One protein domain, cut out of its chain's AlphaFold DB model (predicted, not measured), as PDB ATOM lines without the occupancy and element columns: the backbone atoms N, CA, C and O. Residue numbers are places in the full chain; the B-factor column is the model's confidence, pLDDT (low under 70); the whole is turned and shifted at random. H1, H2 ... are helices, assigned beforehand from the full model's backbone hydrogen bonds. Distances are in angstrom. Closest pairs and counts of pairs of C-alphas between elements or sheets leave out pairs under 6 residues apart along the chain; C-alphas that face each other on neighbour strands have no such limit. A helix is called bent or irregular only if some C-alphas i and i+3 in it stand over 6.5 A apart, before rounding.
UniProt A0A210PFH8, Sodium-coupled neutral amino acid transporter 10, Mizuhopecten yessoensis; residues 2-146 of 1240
ATOM      1  N   SER A   2     298.150 156.339 154.901       29.47
ATOM      2  CA  SER A   2     299.384 156.690 154.186       29.47
ATOM      3  C   SER A   2     300.353 155.506 154.255       29.47
ATOM      4  O   SER A   2     300.346 154.776 155.243       29.47
ATOM      5  N   SER A   3     301.142 155.288 153.203       33.12
ATOM      6  CA  SER A   3     302.009 154.106 153.057       33.12
ATOM      7  C   SER A   3     303.390 154.234 153.707       33.12
ATOM      8  O   SER A   3     304.142 153.264 153.710       33.12
ATOM      9  N   ASP A   4     303.717 155.396 154.273       37.91
ATOM     10  CA  ASP A   4     304.938 155.606 155.050       37.91
ATOM     11  C   ASP A   4     304.673 155.334 156.537       37.91
ATOM     12  O   ASP A   4     303.669 155.799 157.082       37.91
ATOM     13  N   GLY A   5     305.601 154.647 157.215       50.94
ATOM     14  CA  GLY A   5     305.559 154.340 158.658       50.94
ATOM     15  C   GLY A   5     305.784 155.554 159.575       50.94
ATOM     16  O   GLY A   5     306.478 155.469 160.584       50.94
ATOM     17  N   ASN A   6     305.263 156.715 159.185       59.53
ATOM     18  CA  ASN A   6     305.500 158.005 159.809       59.53
ATOM     19  C   ASN A   6     304.379 158.304 160.818       59.53
ATOM     20  O   ASN A   6     303.249 158.599 160.428       59.53
ATOM     21  N   ILE A   7     304.677 158.198 162.116       68.31
ATOM     22  CA  ILE A   7     303.664 158.330 163.172       68.31
ATOM     23  C   ILE A   7     303.172 159.784 163.275       68.31
ATOM     24  O   ILE A   7     303.904 160.677 163.707       68.31
ATOM     25  N   ASP A   8     301.905 160.007 162.914       78.50
ATOM     26  CA  ASP A   8     301.216 161.305 162.973       78.50
ATOM     27  C   ASP A   8     300.765 161.659 164.404       78.50
ATOM     28  O   ASP A   8     299.576 161.686 164.733       78.50
ATOM     29  N   PHE A   9     301.738 161.919 165.281       81.00
ATOM     30  CA  PHE A   9     301.491 162.418 166.639       81.00
ATOM     31  C   PHE A   9     300.566 163.649 166.683       81.00
ATOM     32  O   PHE A   9     299.638 163.627 167.495       81.00
ATOM     33  N   PRO A  10     300.745 164.698 165.846       87.25
ATOM     34  CA  PRO A  10     299.871 165.871 165.842       87.25
ATOM     35  C   PRO A  10     298.375 165.549 165.746       87.25
ATOM     36  O   PRO A  10     297.593 166.104 166.521       87.25
ATOM     37  N   SER A  11     297.963 164.630 164.865       88.81
ATOM     38  CA  SER A  11     296.548 164.248 164.751       88.81
ATOM     39  C   SER A  11     296.030 163.520 165.994       88.81
ATOM     40  O   SER A  11     294.943 163.844 166.474       88.81
ATOM     41  N   TYR A  12     296.801 162.594 166.580       89.56
ATOM     42  CA  TYR A  12     296.395 161.924 167.825       89.56
ATOM     43  C   TYR A  12     296.314 162.907 169.003       89.56
ATOM     44  O   TYR A  12     295.353 162.855 169.770       89.56
ATOM     45  N   VAL A  13     297.263 163.843 169.126       91.62
ATOM     46  CA  VAL A  13     297.234 164.897 170.155       91.62
ATOM     47  C   VAL A  13     296.000 165.790 169.977       91.62
ATOM     48  O   VAL A  13     295.281 166.016 170.952       91.62
ATOM     49  N   LYS A  14     295.670 166.212 168.744       93.00
ATOM     50  CA  LYS A  14     294.433 166.962 168.457       93.00
ATOM     51  C   LYS A  14     293.186 166.186 168.879       93.00
ATOM     52  O   LYS A  14     292.323 166.746 169.552       93.00
ATOM     53  N   MET A  15     293.091 164.902 168.523       91.12
ATOM     54  CA  MET A  15     291.952 164.051 168.896       91.12
ATOM     55  C   MET A  15     291.790 163.954 170.417       91.12
ATOM     56  O   MET A  15     290.677 164.093 170.917       91.12
ATOM     57  N   ILE A  16     292.884 163.760 171.157       91.56
ATOM     58  CA  ILE A  16     292.846 163.615 172.619       91.56
ATOM     59  C   ILE A  16     292.439 164.926 173.293       91.56
ATOM     60  O   ILE A  16     291.544 164.905 174.131       91.56
ATOM     61  N   LEU A  17     293.019 166.065 172.903       91.44
ATOM     62  CA  LEU A  17     292.635 167.375 173.445       91.44
ATOM     63  C   LEU A  17     291.170 167.725 173.111       91.44
ATOM     64  O   LEU A  17     290.448 168.241 173.962       91.44
ATOM     65  N   THR A  18     290.694 167.359 171.915       91.06
ATOM     66  CA  THR A  18     289.282 167.517 171.509       91.06
ATOM     67  C   THR A  18     288.334 166.612 172.312       91.06
ATOM     68  O   THR A  18     287.191 166.987 172.584       91.06
ATOM     69  N   ASP A  19     288.776 165.412 172.698       89.44
ATOM     70  CA  ASP A  19     288.017 164.513 173.573       89.44
ATOM     71  C   ASP A  19     288.072 164.958 175.049       89.44
ATOM     72  O   ASP A  19     287.095 164.760 175.769       89.44
ATOM     73  N   GLU A  20     289.149 165.611 175.506       88.62
ATOM     74  CA  GLU A  20     289.243 166.216 176.847       88.62
ATOM     75  C   GLU A  20     288.221 167.339 177.063       88.62
ATOM     76  O   GLU A  20     287.582 167.374 178.114       88.62
ATOM     77  N   MET A  21     287.971 168.195 176.063       85.88
ATOM     78  CA  MET A  21     286.945 169.254 176.157       85.88
ATOM     79  C   MET A  21     285.549 168.718 176.534       85.88
ATOM     80  O   MET A  21     284.750 169.438 177.133       85.88
ATOM     81  N   LYS A  22     285.260 167.449 176.212       86.06
ATOM     82  CA  LYS A  22     283.970 166.778 176.445       86.06
ATOM     83  C   LYS A  22     283.903 166.008 177.773       86.06
ATOM     84  O   LYS A  22     282.840 165.497 178.114       86.06
ATOM     85  N   ARG A  23     285.015 165.861 178.504       83.50
ATOM     86  CA  ARG A  23     285.071 165.099 179.768       83.50
ATOM     87  C   ARG A  23     284.649 165.958 180.958       83.50
ATOM     88  O   ARG A  23     284.838 167.167 180.957       83.50
ATOM     89  N   CYS A  24     284.124 165.324 182.004       69.81
ATOM     90  CA  CYS A  24     283.855 165.995 183.282       69.81
ATOM     91  C   CYS A  24     285.110 166.125 184.164       69.81
ATOM     92  O   CYS A  24     285.157 166.998 185.023       69.81
ATOM     93  N   ASP A  25     286.107 165.266 183.943       75.62
ATOM     94  CA  ASP A  25     287.349 165.174 184.714       75.62
ATOM     95  C   ASP A  25     288.524 165.407 183.745       75.62
ATOM     96  O   ASP A  25     288.960 164.491 183.037       75.62
ATOM     97  N   LYS A  26     288.902 166.685 183.592       80.12
ATOM     98  CA  LYS A  26     289.763 167.200 182.511       80.12
ATOM     99  C   LYS A  26     291.212 167.376 182.965       80.12
ATOM    100  O   LYS A  26     291.463 167.881 184.056       80.12
ATOM    101  N   ILE A  27     292.166 167.061 182.086       80.69
ATOM    102  CA  ILE A  27     293.611 167.263 182.336       80.69
ATOM    103  C   ILE A  27     293.976 168.759 182.427       80.69
ATOM    104  O   ILE A  27     294.902 169.139 183.144       80.69
ATOM    105  N   LEU A  28     293.259 169.613 181.690       86.69
ATOM    106  CA  LEU A  28     293.488 171.055 181.586       86.69
ATOM    107  C   LEU A  28     292.162 171.822 181.694       86.69
ATOM    108  O   LEU A  28     291.085 171.261 181.490       86.69
ATOM    109  N   LYS A  29     292.245 173.124 181.986       88.88
ATOM    110  CA  LYS A  29     291.091 174.032 181.923       88.88
ATOM    111  C   LYS A  29     290.628 174.218 180.481       88.88
ATOM    112  O   LYS A  29     291.434 174.134 179.561       88.88
ATOM    113  N   ASP A  30     289.365 174.588 180.285       87.19
ATOM    114  CA  ASP A  30     288.854 174.873 178.940       87.19
ATOM    115  C   ASP A  30     289.587 176.040 178.259       87.19
ATOM    116  O   ASP A  30     289.955 175.911 177.100       87.19
ATOM    117  N   GLU A  31     289.916 177.112 178.988       87.25
ATOM    118  CA  GLU A  31     290.773 178.217 178.505       87.25
ATOM    119  C   GLU A  31     292.115 177.714 177.935       87.25
ATOM    120  O   GLU A  31     292.554 178.147 176.871       87.25
ATOM    121  N   ASP A  32     292.742 176.761 178.631       90.69
ATOM    122  CA  ASP A  32     294.010 176.146 178.237       90.69
ATOM    123  C   ASP A  32     293.833 175.210 177.024       90.69
ATOM    124  O   ASP A  32     294.674 175.197 176.128       90.69
ATOM    125  N   LEU A  33     292.730 174.452 176.961       90.94
ATOM    126  CA  LEU A  33     292.403 173.579 175.826       90.94
ATOM    127  C   LEU A  33     292.105 174.385 174.554       90.94
ATOM    128  O   LEU A  33     292.625 174.034 173.495       90.94
ATOM    129  N   TYR A  34     291.346 175.482 174.652       90.12
ATOM    130  CA  TYR A  34     291.129 176.411 173.538       90.12
ATOM    131  C   TYR A  34     292.458 176.982 173.029       90.12
ATOM    132  O   TYR A  34     292.704 176.959 171.829       90.12
ATOM    133  N   HIS A  35     293.353 177.417 173.923       89.38
ATOM    134  CA  HIS A  35     294.644 177.989 173.523       89.38
ATOM    135  C   HIS A  35     295.604 176.959 172.889       89.38
ATOM    136  O   HIS A  35     296.482 177.330 172.107       89.38
ATOM    137  N   LEU A  36     295.446 175.663 173.190       91.12
ATOM    138  CA  LEU A  36     296.185 174.580 172.529       91.12
ATOM    139  C   LEU A  36     295.602 174.184 171.161       91.12
ATOM    140  O   LEU A  36     296.338 173.667 170.315       91.12
ATOM    141  N   LEU A  37     294.301 174.406 170.959       92.06
ATOM    142  CA  LEU A  37     293.523 174.022 169.774       92.06
ATOM    143  C   LEU A  37     293.213 175.194 168.819       92.06
ATOM    144  O   LEU A  37     292.492 174.985 167.849       92.06
ATOM    145  N   ASP A  38     293.748 176.394 169.065       88.56
ATOM    146  CA  ASP A  38     293.569 177.595 168.232       88.56
ATOM    147  C   ASP A  38     294.126 177.414 166.806       88.56
ATOM    148  O   ASP A  38     295.330 177.541 166.574       88.56
ATOM    149  N   GLU A  39     293.237 177.133 165.848       85.75
ATOM    150  CA  GLU A  39     293.564 176.991 164.424       85.75
ATOM    151  C   GLU A  39     293.437 178.299 163.619       85.75
ATOM    152  O   GLU A  39     293.764 178.298 162.434       85.75
ATOM    153  N   ASP A  40     293.025 179.421 164.224       83.94
ATOM    154  CA  ASP A  40     292.910 180.713 163.521       83.94
ATOM    155  C   ASP A  40     294.287 181.383 163.309       83.94
ATOM    156  O   ASP A  40     294.444 182.297 162.489       83.94
ATOM    157  N   ASN A  41     295.312 180.913 164.029       81.81
ATOM    158  CA  ASN A  41     296.669 181.463 164.037       81.81
ATOM    159  C   ASN A  41     297.737 180.484 163.507       81.81
ATOM    160  O   ASN A  41     298.792 180.334 164.111       81.81
ATOM    161  N   VAL A  42     297.491 179.813 162.375       85.69
ATOM    162  CA  VAL A  42     298.461 178.871 161.774       85.69
ATOM    163  C   VAL A  42     299.764 179.566 161.345       85.69
ATOM    164  O   VAL A  42     299.745 180.456 160.493       85.69
ATOM    165  N   ASP A  43     300.907 179.107 161.865       83.81
ATOM    166  CA  ASP A  43     302.231 179.565 161.426       83.81
ATOM    167  C   ASP A  43     302.638 178.967 160.066       83.81
ATOM    168  O   ASP A  43     302.368 177.804 159.751       83.81
ATOM    169  N   SER A  44     303.349 179.758 159.256       74.75
ATOM    170  CA  SER A  44     303.735 179.404 157.877       74.75
ATOM    171  C   SER A  44     304.801 178.307 157.774       74.75
ATOM    172  O   SER A  44     304.874 177.613 156.757       74.75
ATOM    173  N   LYS A  45     305.613 178.122 158.822       78.56
ATOM    174  CA  LYS A  45     306.545 177.001 158.970       78.56
ATOM    175  C   LYS A  45     306.411 176.406 160.370       78.56
ATOM    176  O   LYS A  45     306.432 177.131 161.360       78.56
ATOM    177  N   GLN A  46     306.346 175.078 160.446       81.56
ATOM    178  CA  GLN A  46     306.419 174.362 161.714       81.56
ATOM    179  C   GLN A  46     307.872 174.246 162.215       81.56
ATOM    180  O   GLN A  46     308.789 173.954 161.445       81.56
ATOM    181  N   ARG A  47     308.061 174.455 163.517       85.88
ATOM    182  CA  ARG A  47     309.321 174.302 164.247       85.88
ATOM    183  C   ARG A  47     309.777 172.831 164.299       85.88
ATOM    184  O   ARG A  47     309.000 171.929 164.601       85.88
ATOM    185  N   GLU A  48     311.057 172.604 163.993       85.19
ATOM    186  CA  GLU A  48     311.684 171.271 163.849       85.19
ATOM    187  C   GLU A  48     312.597 170.880 165.032       85.19
ATOM    188  O   GLU A  48     313.079 169.754 165.093       85.19
ATOM    189  N   THR A  49     312.855 171.797 165.971       88.81
ATOM    190  CA  THR A  49     313.710 171.583 167.156       88.81
ATOM    191  C   THR A  49     313.135 172.339 168.356       88.81
ATOM    192  O   THR A  49     312.226 173.141 168.188       88.81
ATOM    193  N   ILE A  50     313.676 172.161 169.562       89.50
ATOM    194  CA  ILE A  50     313.240 172.951 170.728       89.50
ATOM    195  C   ILE A  50     313.600 174.452 170.635       89.50
ATOM    196  O   ILE A  50     313.077 175.263 171.399       89.50
ATOM    197  N   LEU A  51     314.513 174.825 169.731       90.44
ATOM    198  CA  LEU A  51     314.967 176.201 169.537       90.44
ATOM    199  C   LEU A  51     313.977 176.989 168.677       90.44
ATOM    200  O   LEU A  51     313.414 176.465 167.713       90.44
ATOM    201  N   GLY A  52     313.805 178.264 169.016       91.38
ATOM    202  CA  GLY A  52     312.810 179.135 168.399       91.38
ATOM    203  C   GLY A  52     311.464 179.114 169.125       91.38
ATOM    204  O   GLY A  52     311.148 178.205 169.895       91.38
ATOM    205  N   TYR A  53     310.674 180.161 168.897       94.38
ATOM    206  CA  TYR A  53     309.356 180.352 169.495       94.38
ATOM    207  C   TYR A  53     308.363 179.260 169.029       94.38
ATOM    208  O   TYR A  53     308.432 178.860 167.864       94.38
ATOM    209  N   PRO A  54     307.454 178.762 169.895       94.25
ATOM    210  CA  PRO A  54     306.497 177.708 169.543       94.25
ATOM    211  C   PRO A  54     305.648 178.021 168.311       94.25
ATOM    212  O   PRO A  54     305.112 179.123 168.197       94.25
ATOM    213  N   SER A  55     305.483 177.028 167.432       91.62
ATOM    214  CA  SER A  55     304.588 177.133 166.275       91.62
ATOM    215  C   SER A  55     303.129 176.868 166.643       91.62
ATOM    216  O   SER A  55     302.821 175.923 167.373       91.62
ATOM    217  N   PHE A  56     302.223 177.641 166.054       92.06
ATOM    218  CA  PHE A  56     300.779 177.467 166.175       92.06
ATOM    219  C   PHE A  56     300.175 176.692 164.985       92.06
ATOM    220  O   PHE A  56     300.660 176.812 163.853       92.06
ATOM    221  N   PRO A  57     299.111 175.888 165.199       92.62
ATOM    222  CA  PRO A  57     298.455 175.591 166.481       92.62
ATOM    223  C   PRO A  57     299.335 174.744 167.420       92.62
ATOM    224  O   PRO A  57     299.982 173.787 166.987       92.62
ATOM    225  N   LEU A  58     299.336 175.064 168.721       93.69
ATOM    226  CA  LEU A  58     300.267 174.485 169.705       93.69
ATOM    227  C   LEU A  58     300.172 172.955 169.837       93.69
ATOM    228  O   LEU A  58     301.190 172.306 170.083       93.69
ATOM    229  N   TYR A  59     298.997 172.343 169.623       92.94
ATOM    230  CA  TYR A  59     298.869 170.877 169.605       92.94
ATOM    231  C   TYR A  59     299.809 170.211 168.578       92.94
ATOM    232  O   TYR A  59     300.232 169.066 168.762       92.94
ATOM    233  N   ARG A  60     300.137 170.920 167.489       91.81
ATOM    234  CA  ARG A  60     300.945 170.420 166.373       91.81
ATOM    235  C   ARG A  60     302.431 170.440 166.712       91.81
ATOM    236  O   ARG A  60     303.120 169.450 166.470       91.81
ATOM    237  N   ASP A  61     302.902 171.537 167.300       92.31
ATOM    238  CA  ASP A  61     304.262 171.678 167.828       92.31
ATOM    239  C   ASP A  61     304.515 170.675 168.966       92.31
ATOM    240  O   ASP A  61     305.482 169.919 168.905       92.31
ATOM    241  N   LEU A  62     303.566 170.538 169.901       93.50
ATOM    242  CA  LEU A  62     303.578 169.514 170.951       93.50
ATOM    243  C   LEU A  62     303.696 168.090 170.383       93.50
ATOM    244  O   LEU A  62     304.518 167.302 170.853       93.50
ATOM    245  N   GLY A  63     302.910 167.759 169.350       91.94
ATOM    246  CA  GLY A  63     302.998 166.469 168.661       91.94
ATOM    247  C   GLY A  63     304.380 166.213 168.047       91.94
ATOM    248  O   GLY A  63     304.900 165.103 168.149       91.94
ATOM    249  N   THR A  64     305.012 167.240 167.476       91.69
ATOM    250  CA  THR A  64     306.382 167.147 166.948       91.69
ATOM    251  C   THR A  64     307.427 167.014 168.058       91.69
ATOM    252  O   THR A  64     308.312 166.177 167.929       91.69
ATOM    253  N   MET A  65     307.314 167.739 169.176       93.19
ATOM    254  CA  MET A  65     308.256 167.608 170.300       93.19
ATOM    255  C   MET A  65     308.177 166.229 170.975       93.19
ATOM    256  O   MET A  65     309.210 165.640 171.293       93.19
ATOM    257  N   LEU A  66     306.971 165.663 171.124       92.25
ATOM    258  CA  LEU A  66     306.780 164.283 171.589       92.25
ATOM    259  C   LEU A  66     307.371 163.256 170.613       92.25
ATOM    260  O   LEU A  66     308.015 162.297 171.041       92.25
ATOM    261  N   LYS A  67     307.206 163.473 169.303       90.50
ATOM    262  CA  LYS A  67     307.798 162.613 168.275       90.50
ATOM    263  C   LYS A  67     309.330 162.686 168.281       90.50
ATOM    264  O   LYS A  67     309.972 161.643 168.295       90.50
ATOM    265  N   LEU A  68     309.919 163.883 168.337       90.19
ATOM    266  CA  LEU A  68     311.373 164.083 168.431       90.19
ATOM    267  C   LEU A  68     311.960 163.385 169.664       90.19
ATOM    268  O   LEU A  68     313.004 162.746 169.568       90.19
ATOM    269  N   TRP A  69     311.263 163.437 170.801       92.19
ATOM    270  CA  TRP A  69     311.649 162.710 172.013       92.19
ATOM    271  C   TRP A  69     311.642 161.192 171.799       92.19
ATOM    272  O   TRP A  69     312.620 160.509 172.102       92.19
ATOM    273  N   MET A  70     310.561 160.663 171.228       90.00
ATOM    274  CA  MET A  70     310.400 159.245 170.899       90.00
ATOM    275  C   MET A  70     311.410 158.754 169.837       90.00
ATOM    276  O   MET A  70     311.819 157.590 169.844       90.00
ATOM    277  N   ASP A  71     311.834 159.628 168.923       89.25
ATOM    278  CA  ASP A  71     312.816 159.308 167.887       89.25
ATOM    279  C   ASP A  71     314.263 159.376 168.396       89.25
ATOM    280  O   ASP A  71     315.037 158.460 168.108       89.25
ATOM    281  N   ASN A  72     314.600 160.367 169.227       87.94
ATOM    282  CA  ASN A  72     315.951 160.574 169.764       87.94
ATOM    283  C   ASN A  72     316.224 159.852 171.101       87.94
ATOM    284  O   ASN A  72     317.366 159.836 171.558       87.94
ATOM    285  N   ARG A  73     315.194 159.306 171.767       88.31
ATOM    286  CA  ARG A  73     315.232 158.773 173.153       88.31
ATOM    287  C   ARG A  73     315.703 159.770 174.226       88.31
ATOM    288  O   ARG A  73     316.007 159.382 175.352       88.31
ATOM    289  N   SER A  74     315.707 161.060 173.905       86.69
ATOM    290  CA  SER A  74     316.046 162.166 174.804       86.69
ATOM    291  C   SER A  74     314.978 163.245 174.690       86.69
ATOM    292  O   SER A  74     314.500 163.513 173.591       86.69
ATOM    293  N   CYS A  75     314.589 163.863 175.805       89.06
ATOM    294  CA  CYS A  75     313.612 164.947 175.782       89.06
ATOM    295  C   CYS A  75     314.251 166.204 175.156       89.06
ATOM    296  O   CYS A  75     315.238 166.678 175.723       89.06
ATOM    297  N   PRO A  76     313.701 166.794 174.071       88.62
ATOM    298  CA  PRO A  76     314.305 167.950 173.393       88.62
ATOM    299  C   PRO A  76     314.564 169.155 174.308       88.62
ATOM    300  O   PRO A  76     315.473 169.942 174.079       88.62
ATOM    301  N   VAL A  77     313.811 169.283 175.403       87.75
ATOM    302  CA  VAL A  77     313.991 170.318 176.440       87.75
ATOM    303  C   VAL A  77     315.384 170.268 177.091       87.75
ATOM    304  O   VAL A  77     315.854 171.278 177.612       87.75
ATOM    305  N   LEU A  78     316.065 169.118 177.057       84.25
ATOM    306  CA  LEU A  78     317.423 168.949 177.582       84.25
ATOM    307  C   LEU A  78     318.505 169.555 176.672       84.25
ATOM    308  O   LEU A  78     319.596 169.839 177.162       84.25
ATOM    309  N   ASP A  79     318.192 169.800 175.395       83.00
ATOM    310  CA  ASP A  79     319.103 170.406 174.414       83.00
ATOM    311  C   ASP A  79     319.136 171.948 174.517       83.00
ATOM    312  O   ASP A  79     319.941 172.618 173.869       83.00
ATOM    313  N   LEU A  80     318.266 172.535 175.350       83.81
ATOM    314  CA  LEU A  80     318.234 173.973 175.613       83.81
ATOM    315  C   LEU A  80     319.448 174.430 176.451       83.81
ATOM    316  O   LEU A  80     319.761 173.818 177.476       83.81
ATOM    317  N   PRO A  81     320.099 175.560 176.104       78.12
ATOM    318  CA  PRO A  81     321.279 176.032 176.824       78.12
ATOM    319  C   PRO A  81     320.965 176.448 178.268       78.12
ATOM    320  O   PRO A  81     319.864 176.909 178.595       78.12
ATOM    321  N   LYS A  82     321.964 176.303 179.142       70.31
ATOM    322  CA  LYS A  82     321.914 176.717 180.552       70.31
ATOM    323  C   LYS A  82     322.443 178.147 180.699       70.31
ATOM    324  O   LYS A  82     323.336 178.547 179.960       70.31
ATOM    325  N   TYR A  83     321.890 178.895 181.652       67.19
ATOM    326  CA  TYR A  83     322.213 180.304 181.885       67.19
ATOM    327  C   TYR A  83     322.373 180.582 183.381       67.19
ATOM    328  O   TYR A  83     321.381 180.627 184.107       67.19
ATOM    329  N   ASP A  84     323.603 180.828 183.833       50.19
ATOM    330  CA  ASP A  84     323.947 180.926 185.264       50.19
ATOM    331  C   ASP A  84     323.252 182.082 186.012       50.19
ATOM    332  O   ASP A  84     323.142 182.062 187.235       50.19
ATOM    333  N   LEU A  85     322.771 183.096 185.281       50.72
ATOM    334  CA  LEU A  85     322.055 184.256 185.830       50.72
ATOM    335  C   LEU A  85     320.519 184.150 185.738       50.72
ATOM    336  O   LEU A  85     319.816 184.966 186.333       50.72
ATOM    337  N   LEU A  86     319.980 183.171 185.004       56.78
ATOM    338  CA  LEU A  86     318.536 182.979 184.791       56.78
ATOM    339  C   LEU A  86     318.081 181.674 185.457       56.78
ATOM    340  O   LEU A  86     317.584 180.753 184.814       56.78
ATOM    341  N   ASP A  87     318.320 181.627 186.765       57.00
ATOM    342  CA  ASP A  87     318.340 180.427 187.595       57.00
ATOM    343  C   ASP A  87     317.005 179.643 187.659       57.00
ATOM    344  O   ASP A  87     315.975 180.147 188.119       57.00
ATOM    345  N   GLU A  88     317.066 178.365 187.267       66.12
ATOM    346  CA  GLU A  88     315.984 177.371 187.369       66.12
ATOM    347  C   GLU A  88     316.180 176.378 188.545       66.12
ATOM    348  O   GLU A  88     315.353 175.482 188.721       66.12
ATOM    349  N   ASN A  89     317.257 176.512 189.341       57.44
ATOM    350  CA  ASN A  89     317.842 175.559 190.311       57.44
ATOM    351  C   ASN A  89     316.907 174.473 190.878       57.44
ATOM    352  O   ASN A  89     317.207 173.286 190.797       57.44
ATOM    353  N   THR A  90     315.781 174.867 191.481       54.69
ATOM    354  CA  THR A  90     314.891 173.953 192.228       54.69
ATOM    355  C   THR A  90     313.868 173.209 191.365       54.69
ATOM    356  O   THR A  90     313.230 172.281 191.854       54.69
ATOM    357  N   TYR A  91     313.704 173.580 190.093       62.75
ATOM    358  CA  TYR A  91     312.751 172.948 189.176       62.75
ATOM    359  C   TYR A  91     313.403 171.900 188.262       62.75
ATOM    360  O   TYR A  91     312.716 171.000 187.777       62.75
ATOM    361  N   VAL A  92     314.724 171.981 188.052       67.06
ATOM    362  CA  VAL A  92     315.461 171.111 187.118       67.06
ATOM    363  C   VAL A  92     315.385 169.636 187.523       67.06
ATOM    364  O   VAL A  92     315.129 168.794 186.666       67.06
ATOM    365  N   GLU A  93     315.550 169.319 188.811       67.12
ATOM    366  CA  GLU A  93     315.496 167.936 189.314       67.12
ATOM    367  C   GLU A  93     314.098 167.322 189.152       67.12
ATOM    368  O   GLU A  93     313.964 166.218 188.624       67.12
ATOM    369  N   SER A  94     313.047 168.063 189.527       68.25
ATOM    370  CA  SER A  94     311.660 167.602 189.378       68.25
ATOM    371  C   SER A  94     311.290 167.391 187.910       68.25
ATOM    372  O   SER A  94     310.653 166.394 187.582       68.25
ATOM    373  N   ARG A  95     311.709 168.300 187.018       75.81
ATOM    374  CA  ARG A  95     311.480 168.181 185.572       75.81
ATOM    375  C   ARG A  95     312.223 166.981 184.982       75.81
ATOM    376  O   ARG A  95     311.643 166.227 184.203       75.81
ATOM    377  N   LEU A  96     313.479 166.767 185.381       79.06
ATOM    378  CA  LEU A  96     314.279 165.627 184.933       79.06
ATOM    379  C   LEU A  96     313.663 164.292 185.378       79.06
ATOM    380  O   LEU A  96     313.592 163.371 184.567       79.06
ATOM    381  N   ALA A  97     313.162 164.202 186.614       77.88
ATOM    382  CA  ALA A  97     312.458 163.018 187.109       77.88
ATOM    383  C   ALA A  97     311.168 162.733 186.313       77.88
ATOM    384  O   ALA A  97     310.953 161.597 185.888       77.88
ATOM    385  N   SER A  98     310.352 163.759 186.032       79.19
ATOM    386  CA  SER A  98     309.165 163.617 185.174       79.19
ATOM    387  C   SER A  98     309.526 163.123 183.770       79.19
ATOM    388  O   SER A  98     308.883 162.215 183.250       79.19
ATOM    389  N   PHE A  99     310.586 163.658 183.157       86.06
ATOM    390  CA  PHE A  99     311.034 163.208 181.836       86.06
ATOM    391  C   PHE A  99     311.578 161.769 181.859       86.06
ATOM    392  O   PHE A  99     311.262 160.979 180.971       86.06
ATOM    393  N   GLN A 100     312.329 161.383 182.893       83.81
ATOM    394  CA  GLN A 100     312.821 160.009 183.057       83.81
ATOM    395  C   GLN A 100     311.683 158.980 183.177       83.81
ATOM    396  O   GLN A 100     311.838 157.858 182.699       83.81
ATOM    397  N   ALA A 101     310.530 159.358 183.741       84.06
ATOM    398  CA  ALA A 101     309.339 158.508 183.785       84.06
ATOM    399  C   ALA A 101     308.632 158.354 182.420       84.06
ATOM    400  O   ALA A 101     307.972 157.344 182.184       84.06
ATOM    401  N   ILE A 102     308.775 159.328 181.511       89.69
ATOM    402  CA  ILE A 102     308.047 159.374 180.230       89.69
ATOM    403  C   ILE A 102     308.801 158.680 179.088       89.69
ATOM    404  O   ILE A 102     308.160 158.042 178.252       89.69
ATOM    405  N   THR A 103     310.139 158.737 179.043       89.50
ATOM    406  CA  THR A 103     310.916 158.076 177.970       89.50
ATOM    407  C   THR A 103     310.556 156.584 177.794       89.50
ATOM    408  O   THR A 103     310.323 156.186 176.653       89.50
ATOM    409  N   PRO A 104     310.391 155.760 178.856       88.38
ATOM    410  CA  PRO A 104     309.954 154.366 178.713       88.38
ATOM    411  C   PRO A 104     308.545 154.201 178.118       88.38
ATOM    412  O   PRO A 104     308.293 153.228 177.409       88.38
ATOM    413  N   LEU A 105     307.630 155.146 178.371       89.06
ATOM    414  CA  LEU A 105     306.278 155.134 177.798       89.06
ATOM    415  C   LEU A 105     306.316 155.432 176.293       89.06
ATOM    416  O   LEU A 105     305.615 154.778 175.522       89.06
ATOM    417  N   LEU A 106     307.170 156.369 175.867       89.56
ATOM    418  CA  LEU A 106     307.408 156.674 174.452       89.56
ATOM    419  C   LEU A 106     308.113 155.517 173.724       89.56
ATOM    420  O   LEU A 106     307.726 155.176 172.609       89.56
ATOM    421  N   ASP A 107     309.085 154.856 174.358       86.56
ATOM    422  CA  ASP A 107     309.736 153.659 173.805       86.56
ATOM    423  C   ASP A 107     308.762 152.477 173.650       86.56
ATOM    424  O   ASP A 107     308.762 151.791 172.622       86.56
ATOM    425  N   GLY A 108     307.876 152.266 174.630       85.38
ATOM    426  CA  GLY A 108     306.772 151.309 174.526       85.38
ATOM    427  C   GLY A 108     305.809 151.663 173.388       85.38
ATOM    428  O   GLY A 108     305.454 150.803 172.584       85.38
ATOM    429  N   LEU A 109     305.450 152.944 173.263       86.56
ATOM    430  CA  LEU A 109     304.573 153.451 172.207       86.56
ATOM    431  C   LEU A 109     305.170 153.305 170.804       86.56
ATOM    432  O   LEU A 109     304.429 152.992 169.877       86.56
ATOM    433  N   LYS A 110     306.488 153.465 170.646       86.50
ATOM    434  CA  LYS A 110     307.190 153.243 169.375       86.50
ATOM    435  C   LYS A 110     307.308 151.763 169.019       86.50
ATOM    436  O   LYS A 110     307.074 151.387 167.876       86.50
ATOM    437  N   SER A 111     307.673 150.923 169.988       86.50
ATOM    438  CA  SER A 111     307.922 149.491 169.761       86.50
ATOM    439  C   SER A 111     306.653 148.655 169.568       86.50
ATOM    440  O   SER A 111     306.714 147.615 168.916       86.50
ATOM    441  N   LEU A 112     305.507 149.110 170.085       86.75
ATOM    442  CA  LEU A 112     304.215 148.419 169.983       86.75
ATOM    443  C   LEU A 112     303.194 149.163 169.102       86.75
ATOM    444  O   LEU A 112     302.032 148.755 169.045       86.75
ATOM    445  N   TRP A 113     303.610 150.224 168.392       85.44
ATOM    446  CA  TRP A 113     302.710 151.100 167.629       85.44
ATOM    447  C   TRP A 113     301.764 150.319 166.711       85.44
ATOM    448  O   TRP A 113     300.545 150.456 166.823       85.44
ATOM    449  N   ASP A 114     302.305 149.465 165.841       85.00
ATOM    450  CA  ASP A 114     301.541 148.711 164.837       85.00
ATOM    451  C   ASP A 114     300.698 147.564 165.414       85.00
ATOM    452  O   ASP A 114     299.815 147.050 164.731       85.00
ATOM    453  N   ILE A 115     300.922 147.197 166.679       86.56
ATOM    454  CA  ILE A 115     300.147 146.179 167.403       86.56
ATOM    455  C   ILE A 115     298.905 146.808 168.054       86.56
ATOM    456  O   ILE A 115     297.848 146.179 168.117       86.56
ATOM    457  N   TRP A 116     299.008 148.051 168.533       85.38
ATOM    458  CA  TRP A 116     297.924 148.725 169.250       85.38
ATOM    459  C   TRP A 116     296.853 149.323 168.330       85.38
ATOM    460  O   TRP A 116     297.141 149.990 167.336       85.38
ATOM    461  N   GLY A 117     295.586 149.144 168.717       85.56
ATOM    462  CA  GLY A 117     294.443 149.789 168.069       85.56
ATOM    463  C   GLY A 117     294.383 151.300 168.330       85.56
ATOM    464  O   GLY A 117     295.001 151.812 169.262       85.56
ATOM    465  N   VAL A 118     293.595 152.026 167.527       85.06
ATOM    466  CA  VAL A 118     293.509 153.504 167.571       85.06
ATOM    467  C   VAL A 118     293.160 154.037 168.967       85.06
ATOM    468  O   VAL A 118     293.810 154.969 169.436       85.06
ATOM    469  N   GLU A 119     292.197 153.431 169.665       85.25
ATOM    470  CA  GLU A 119     291.823 153.864 171.020       85.25
ATOM    471  C   GLU A 119     292.872 153.496 172.087       85.25
ATOM    472  O   GLU A 119     293.044 154.257 173.038       85.25
ATOM    473  N   GLU A 120     293.649 152.417 171.920       86.38
ATOM    474  CA  GLU A 120     294.778 152.144 172.822       86.38
ATOM    475  C   GLU A 120     295.918 153.144 172.586       86.38
ATOM    476  O   GLU A 120     296.432 153.717 173.544       86.38
ATOM    477  N   ARG A 121     296.251 153.465 171.329       87.94
ATOM    478  CA  ARG A 121     297.205 154.543 171.005       87.94
ATOM    479  C   ARG A 121     296.761 155.884 171.609       87.94
ATOM    480  O   ARG A 121     297.571 156.560 172.241       87.94
ATOM    481  N   LYS A 122     295.471 156.239 171.497       88.62
ATOM    482  CA  LYS A 122     294.893 157.424 172.161       88.62
ATOM    483  C   LYS A 122     295.035 157.358 173.681       88.62
ATOM    484  O   LYS A 122     295.435 158.351 174.281       88.62
ATOM    485  N   TYR A 123     294.746 156.214 174.304       88.38
ATOM    486  CA  TYR A 123     294.904 156.022 175.749       88.38
ATOM    487  C   TYR A 123     296.359 156.230 176.195       88.38
ATOM    488  O   TYR A 123     296.605 156.985 177.129       88.38
ATOM    489  N   ARG A 124     297.329 155.626 175.499       88.69
ATOM    490  CA  ARG A 124     298.765 155.708 175.833       88.69
ATOM    491  C   ARG A 124     299.321 157.124 175.656       88.69
ATOM    492  O   ARG A 124     300.051 157.604 176.516       88.69
ATOM    493  N   ILE A 125     298.936 157.827 174.589       89.75
ATOM    494  CA  ILE A 125     299.317 159.238 174.399       89.75
ATOM    495  C   ILE A 125     298.631 160.124 175.455       89.75
ATOM    496  O   ILE A 125     299.274 161.018 176.000       89.75
ATOM    497  N   ARG A 126     297.368 159.855 175.819       90.25
ATOM    498  CA  ARG A 126     296.681 160.556 176.918       90.25
ATOM    499  C   ARG A 126     297.410 160.359 178.248       90.25
ATOM    500  O   ARG A 126     297.588 161.332 178.964       90.25
ATOM    501  N   ASP A 127     297.852 159.143 178.557       89.06
ATOM    502  CA  ASP A 127     298.605 158.809 179.775       89.06
ATOM    503  C   ASP A 127     299.922 159.611 179.875       89.06
ATOM    504  O   ASP A 127     300.259 160.162 180.925       89.06
ATOM    505  N   ILE A 128     300.612 159.802 178.744       91.25
ATOM    506  CA  ILE A 128     301.796 160.672 178.642       91.25
ATOM    507  C   ILE A 128     301.433 162.153 178.878       91.25
ATOM    508  O   ILE A 128     302.129 162.840 179.624       91.25
ATOM    509  N   LEU A 129     300.328 162.648 178.305       90.75
ATOM    510  CA  LEU A 129     299.848 164.023 178.521       90.75
ATOM    511  C   LEU A 129     299.390 164.267 179.977       90.75
ATOM    512  O   LEU A 129     299.651 165.340 180.522       90.75
ATOM    513  N   VAL A 130     298.771 163.271 180.629       88.00
ATOM    514  CA  VAL A 130     298.453 163.282 182.074       88.00
ATOM    515  C   VAL A 130     299.737 163.378 182.900       88.00
ATOM    516  O   VAL A 130     299.830 164.220 183.789       88.00
ATOM    517  N   THR A 131     300.734 162.544 182.583       87.50
ATOM    518  CA  THR A 131     302.018 162.454 183.304       87.50
ATOM    519  C   THR A 131     302.861 163.726 183.169       87.50
ATOM    520  O   THR A 131     303.552 164.114 184.109       87.50
ATOM    521  N   LEU A 132     302.781 164.409 182.023       88.50
ATOM    522  CA  LEU A 132     303.382 165.733 181.824       88.50
ATOM    523  C   LEU A 132     302.681 166.822 182.648       88.50
ATOM    524  O   LEU A 132     303.349 167.693 183.215       88.50
ATOM    525  N   GLY A 133     301.343 166.808 182.674       89.31
ATOM    526  CA  GLY A 133     300.527 167.895 183.217       89.31
ATOM    527  C   GLY A 133     300.796 169.246 182.536       89.31
ATOM    528  O   GLY A 133     301.601 169.357 181.609       89.31
ATOM    529  N   LYS A 134     300.151 170.323 183.005       90.94
ATOM    530  CA  LYS A 134     300.318 171.659 182.397       90.94
ATOM    531  C   LYS A 134     301.789 172.090 182.307       90.94
ATOM    532  O   LYS A 134     302.227 172.565 181.260       90.94
ATOM    533  N   ARG A 135     302.558 171.875 183.379       90.06
ATOM    534  CA  ARG A 135     303.970 172.267 183.470       90.06
ATOM    535  C   ARG A 135     304.859 171.539 182.460       90.06
ATOM    536  O   ARG A 135     305.622 172.204 181.766       90.06
ATOM    537  N   GLY A 136     304.712 170.219 182.308       89.81
ATOM    538  CA  GLY A 136     305.482 169.442 181.333       89.81
ATOM    539  C   GLY A 136     305.147 169.794 179.880       89.81
ATOM    540  O   GLY A 136     306.037 169.818 179.035       89.81
ATOM    541  N   LEU A 137     303.889 170.152 179.589       92.44
ATOM    542  CA  LEU A 137     303.504 170.682 178.274       92.44
ATOM    543  C   LEU A 137     304.168 172.042 178.003       92.44
ATOM    544  O   LEU A 137     304.713 172.255 176.924       92.44
ATOM    545  N   MET A 138     304.191 172.941 178.992       92.56
ATOM    546  CA  MET A 138     304.903 174.223 178.886       92.56
ATOM    547  C   MET A 138     306.422 174.058 178.732       92.56
ATOM    548  O   MET A 138     307.040 174.814 177.982       92.56
ATOM    549  N   ASP A 139     307.020 173.059 179.386       90.88
ATOM    550  CA  ASP A 139     308.435 172.727 179.206       90.88
ATOM    551  C   ASP A 139     308.729 172.247 177.770       90.88
ATOM    552  O   ASP A 139     309.723 172.678 177.190       90.88
ATOM    553  N   LEU A 140     307.852 171.436 177.153       93.06
ATOM    554  CA  LEU A 140     307.980 171.014 175.744       93.06
ATOM    555  C   LEU A 140     307.846 172.177 174.744       93.06
ATOM    556  O   LEU A 140     308.446 172.139 173.672       93.06
ATOM    557  N   PHE A 141     307.151 173.255 175.109       93.88
ATOM    558  CA  PHE A 141     307.171 174.510 174.349       93.88
ATOM    559  C   PHE A 141     308.462 175.335 174.559       93.88
ATOM    560  O   PHE A 141     308.623 176.396 173.962       93.88
ATOM    561  N   GLY A 142     309.416 174.866 175.370       90.62
ATOM    562  CA  GLY A 142     310.675 175.563 175.664       90.62
ATOM    563  C   GLY A 142     310.533 176.731 176.647       90.62
ATOM    564  O   GLY A 142     311.460 177.528 176.814       90.62
ATOM    565  N   ILE A 143     309.378 176.844 177.312       92.50
ATOM    566  CA  ILE A 143     309.088 177.907 178.276       92.50
ATOM    567  C   ILE A 143     309.794 177.556 179.582       92.50
ATOM    568  O   ILE A 143     309.498 176.534 180.196       92.50
ATOM    569  N   ARG A 144     310.720 178.395 180.040       89.19
ATOM    570  CA  ARG A 144     311.486 178.152 181.268       89.19
ATOM    571  C   ARG A 144     310.625 178.321 182.521       89.19
ATOM    572  O   ARG A 144     309.524 178.872 182.477       89.19
ATOM    573  N   ASN A 145     311.145 177.843 183.649       86.56
ATOM    574  CA  ASN A 145     310.513 177.980 184.956       86.56
ATOM    575  C   ASN A 145     311.512 178.582 185.952       86.56
ATOM    576  O   ASN A 145     312.462 177.920 186.364       86.56
ATOM    577  N   THR A 146     311.303 179.844 186.318       83.38
ATOM    578  CA  THR A 146     312.137 180.588 187.270       83.38
ATOM    579  C   THR A 146     311.270 181.157 188.392       83.38
ATOM    580  O   THR A 146     310.040 181.069 188.385       83.38
TER     581      THR A 146
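What this domain is: This is residues 2 to 146 of the 1240 residues of the protein "Sodium-coupled neutral amino acid transporter 10" of Mizuhopecten yessoensis (UniProt A0A210PFH8). Two long kinked helices, H5 and H6, lie side by side as a hairpin, and H3 crosses below them through the core. H1 and H2 form a smaller hairpin, with H1 packed on H3 and H2 meeting H3 at its first residues, 58 to 59; short H4 sits near the other end of H3, and a 20-residue loop joins H2 to H3. The 145 printed residues hold six named helices, H1 to H6 in chain order, and no named strand: all helix, mostly crossed. The whole is compact, with a radius of gyration of the C-alphas of 15.2 A and spans of 47 by 34 by 34 A.

Where its parts are: H5, residues 89 to 111, is 34.6 A long, from C-alpha 89 at (317.842, 175.559, 190.311). H6, residues 118 to 140, is 24.1 A long and ends at C-alpha 140 at (307.980, 171.014, 175.744). H5 is irregular, but only just, with C-alphas 90 and 93 6.7 A apart; H6 is irregular, with C-alphas 131 and 134 9.4 A apart and a kink of 96 degrees near residue 134. H3 spans residues 58 to 72, 21.0 A; H1 residues 9 to 20, 16.4 A; H2 residues 30 to 37; H4 residues 76 to 79.

How they stand to each other: H5 and H6 touch as a hairpin, C-alphas of Ile 102 and Ile 128 closest at 6.6 A, at a shallow tilt of 17 degrees, opposite ways. The hub, H3, touches the other five, among them H5, about perpendicular at 76 degrees, Met 70 and Leu 106 closest with C-alphas 5.3 A apart. H1 touches H3 with residues 9 to 14 alone, C-alphas of Pro 10 and Gly 63 closest at 4.3 A. H1 and H2 are a hairpin, C-alphas of Leu 17 and Leu 33 closest at 6.6 A. H3 and H4 only just touch, with 3 pairs of C-alphas within 8 A, Trp 69 and Pro 76 closest at 6.0 A. Every O i to N i+4 pair is within hydrogen-bond range in H1, H2 and H3, 15 of 19 in H5 and 17 of 19 in H6; H4 is too short for such a pair.

The domain as a whole: The C-alphas of Ser 3 and Leu 85, the two farthest apart, are 48.8 A apart. The printed part has no cut; the link from H2 to H3 is long. Residues 2 to 7, 24 and 83 to 94 have pLDDT under 70.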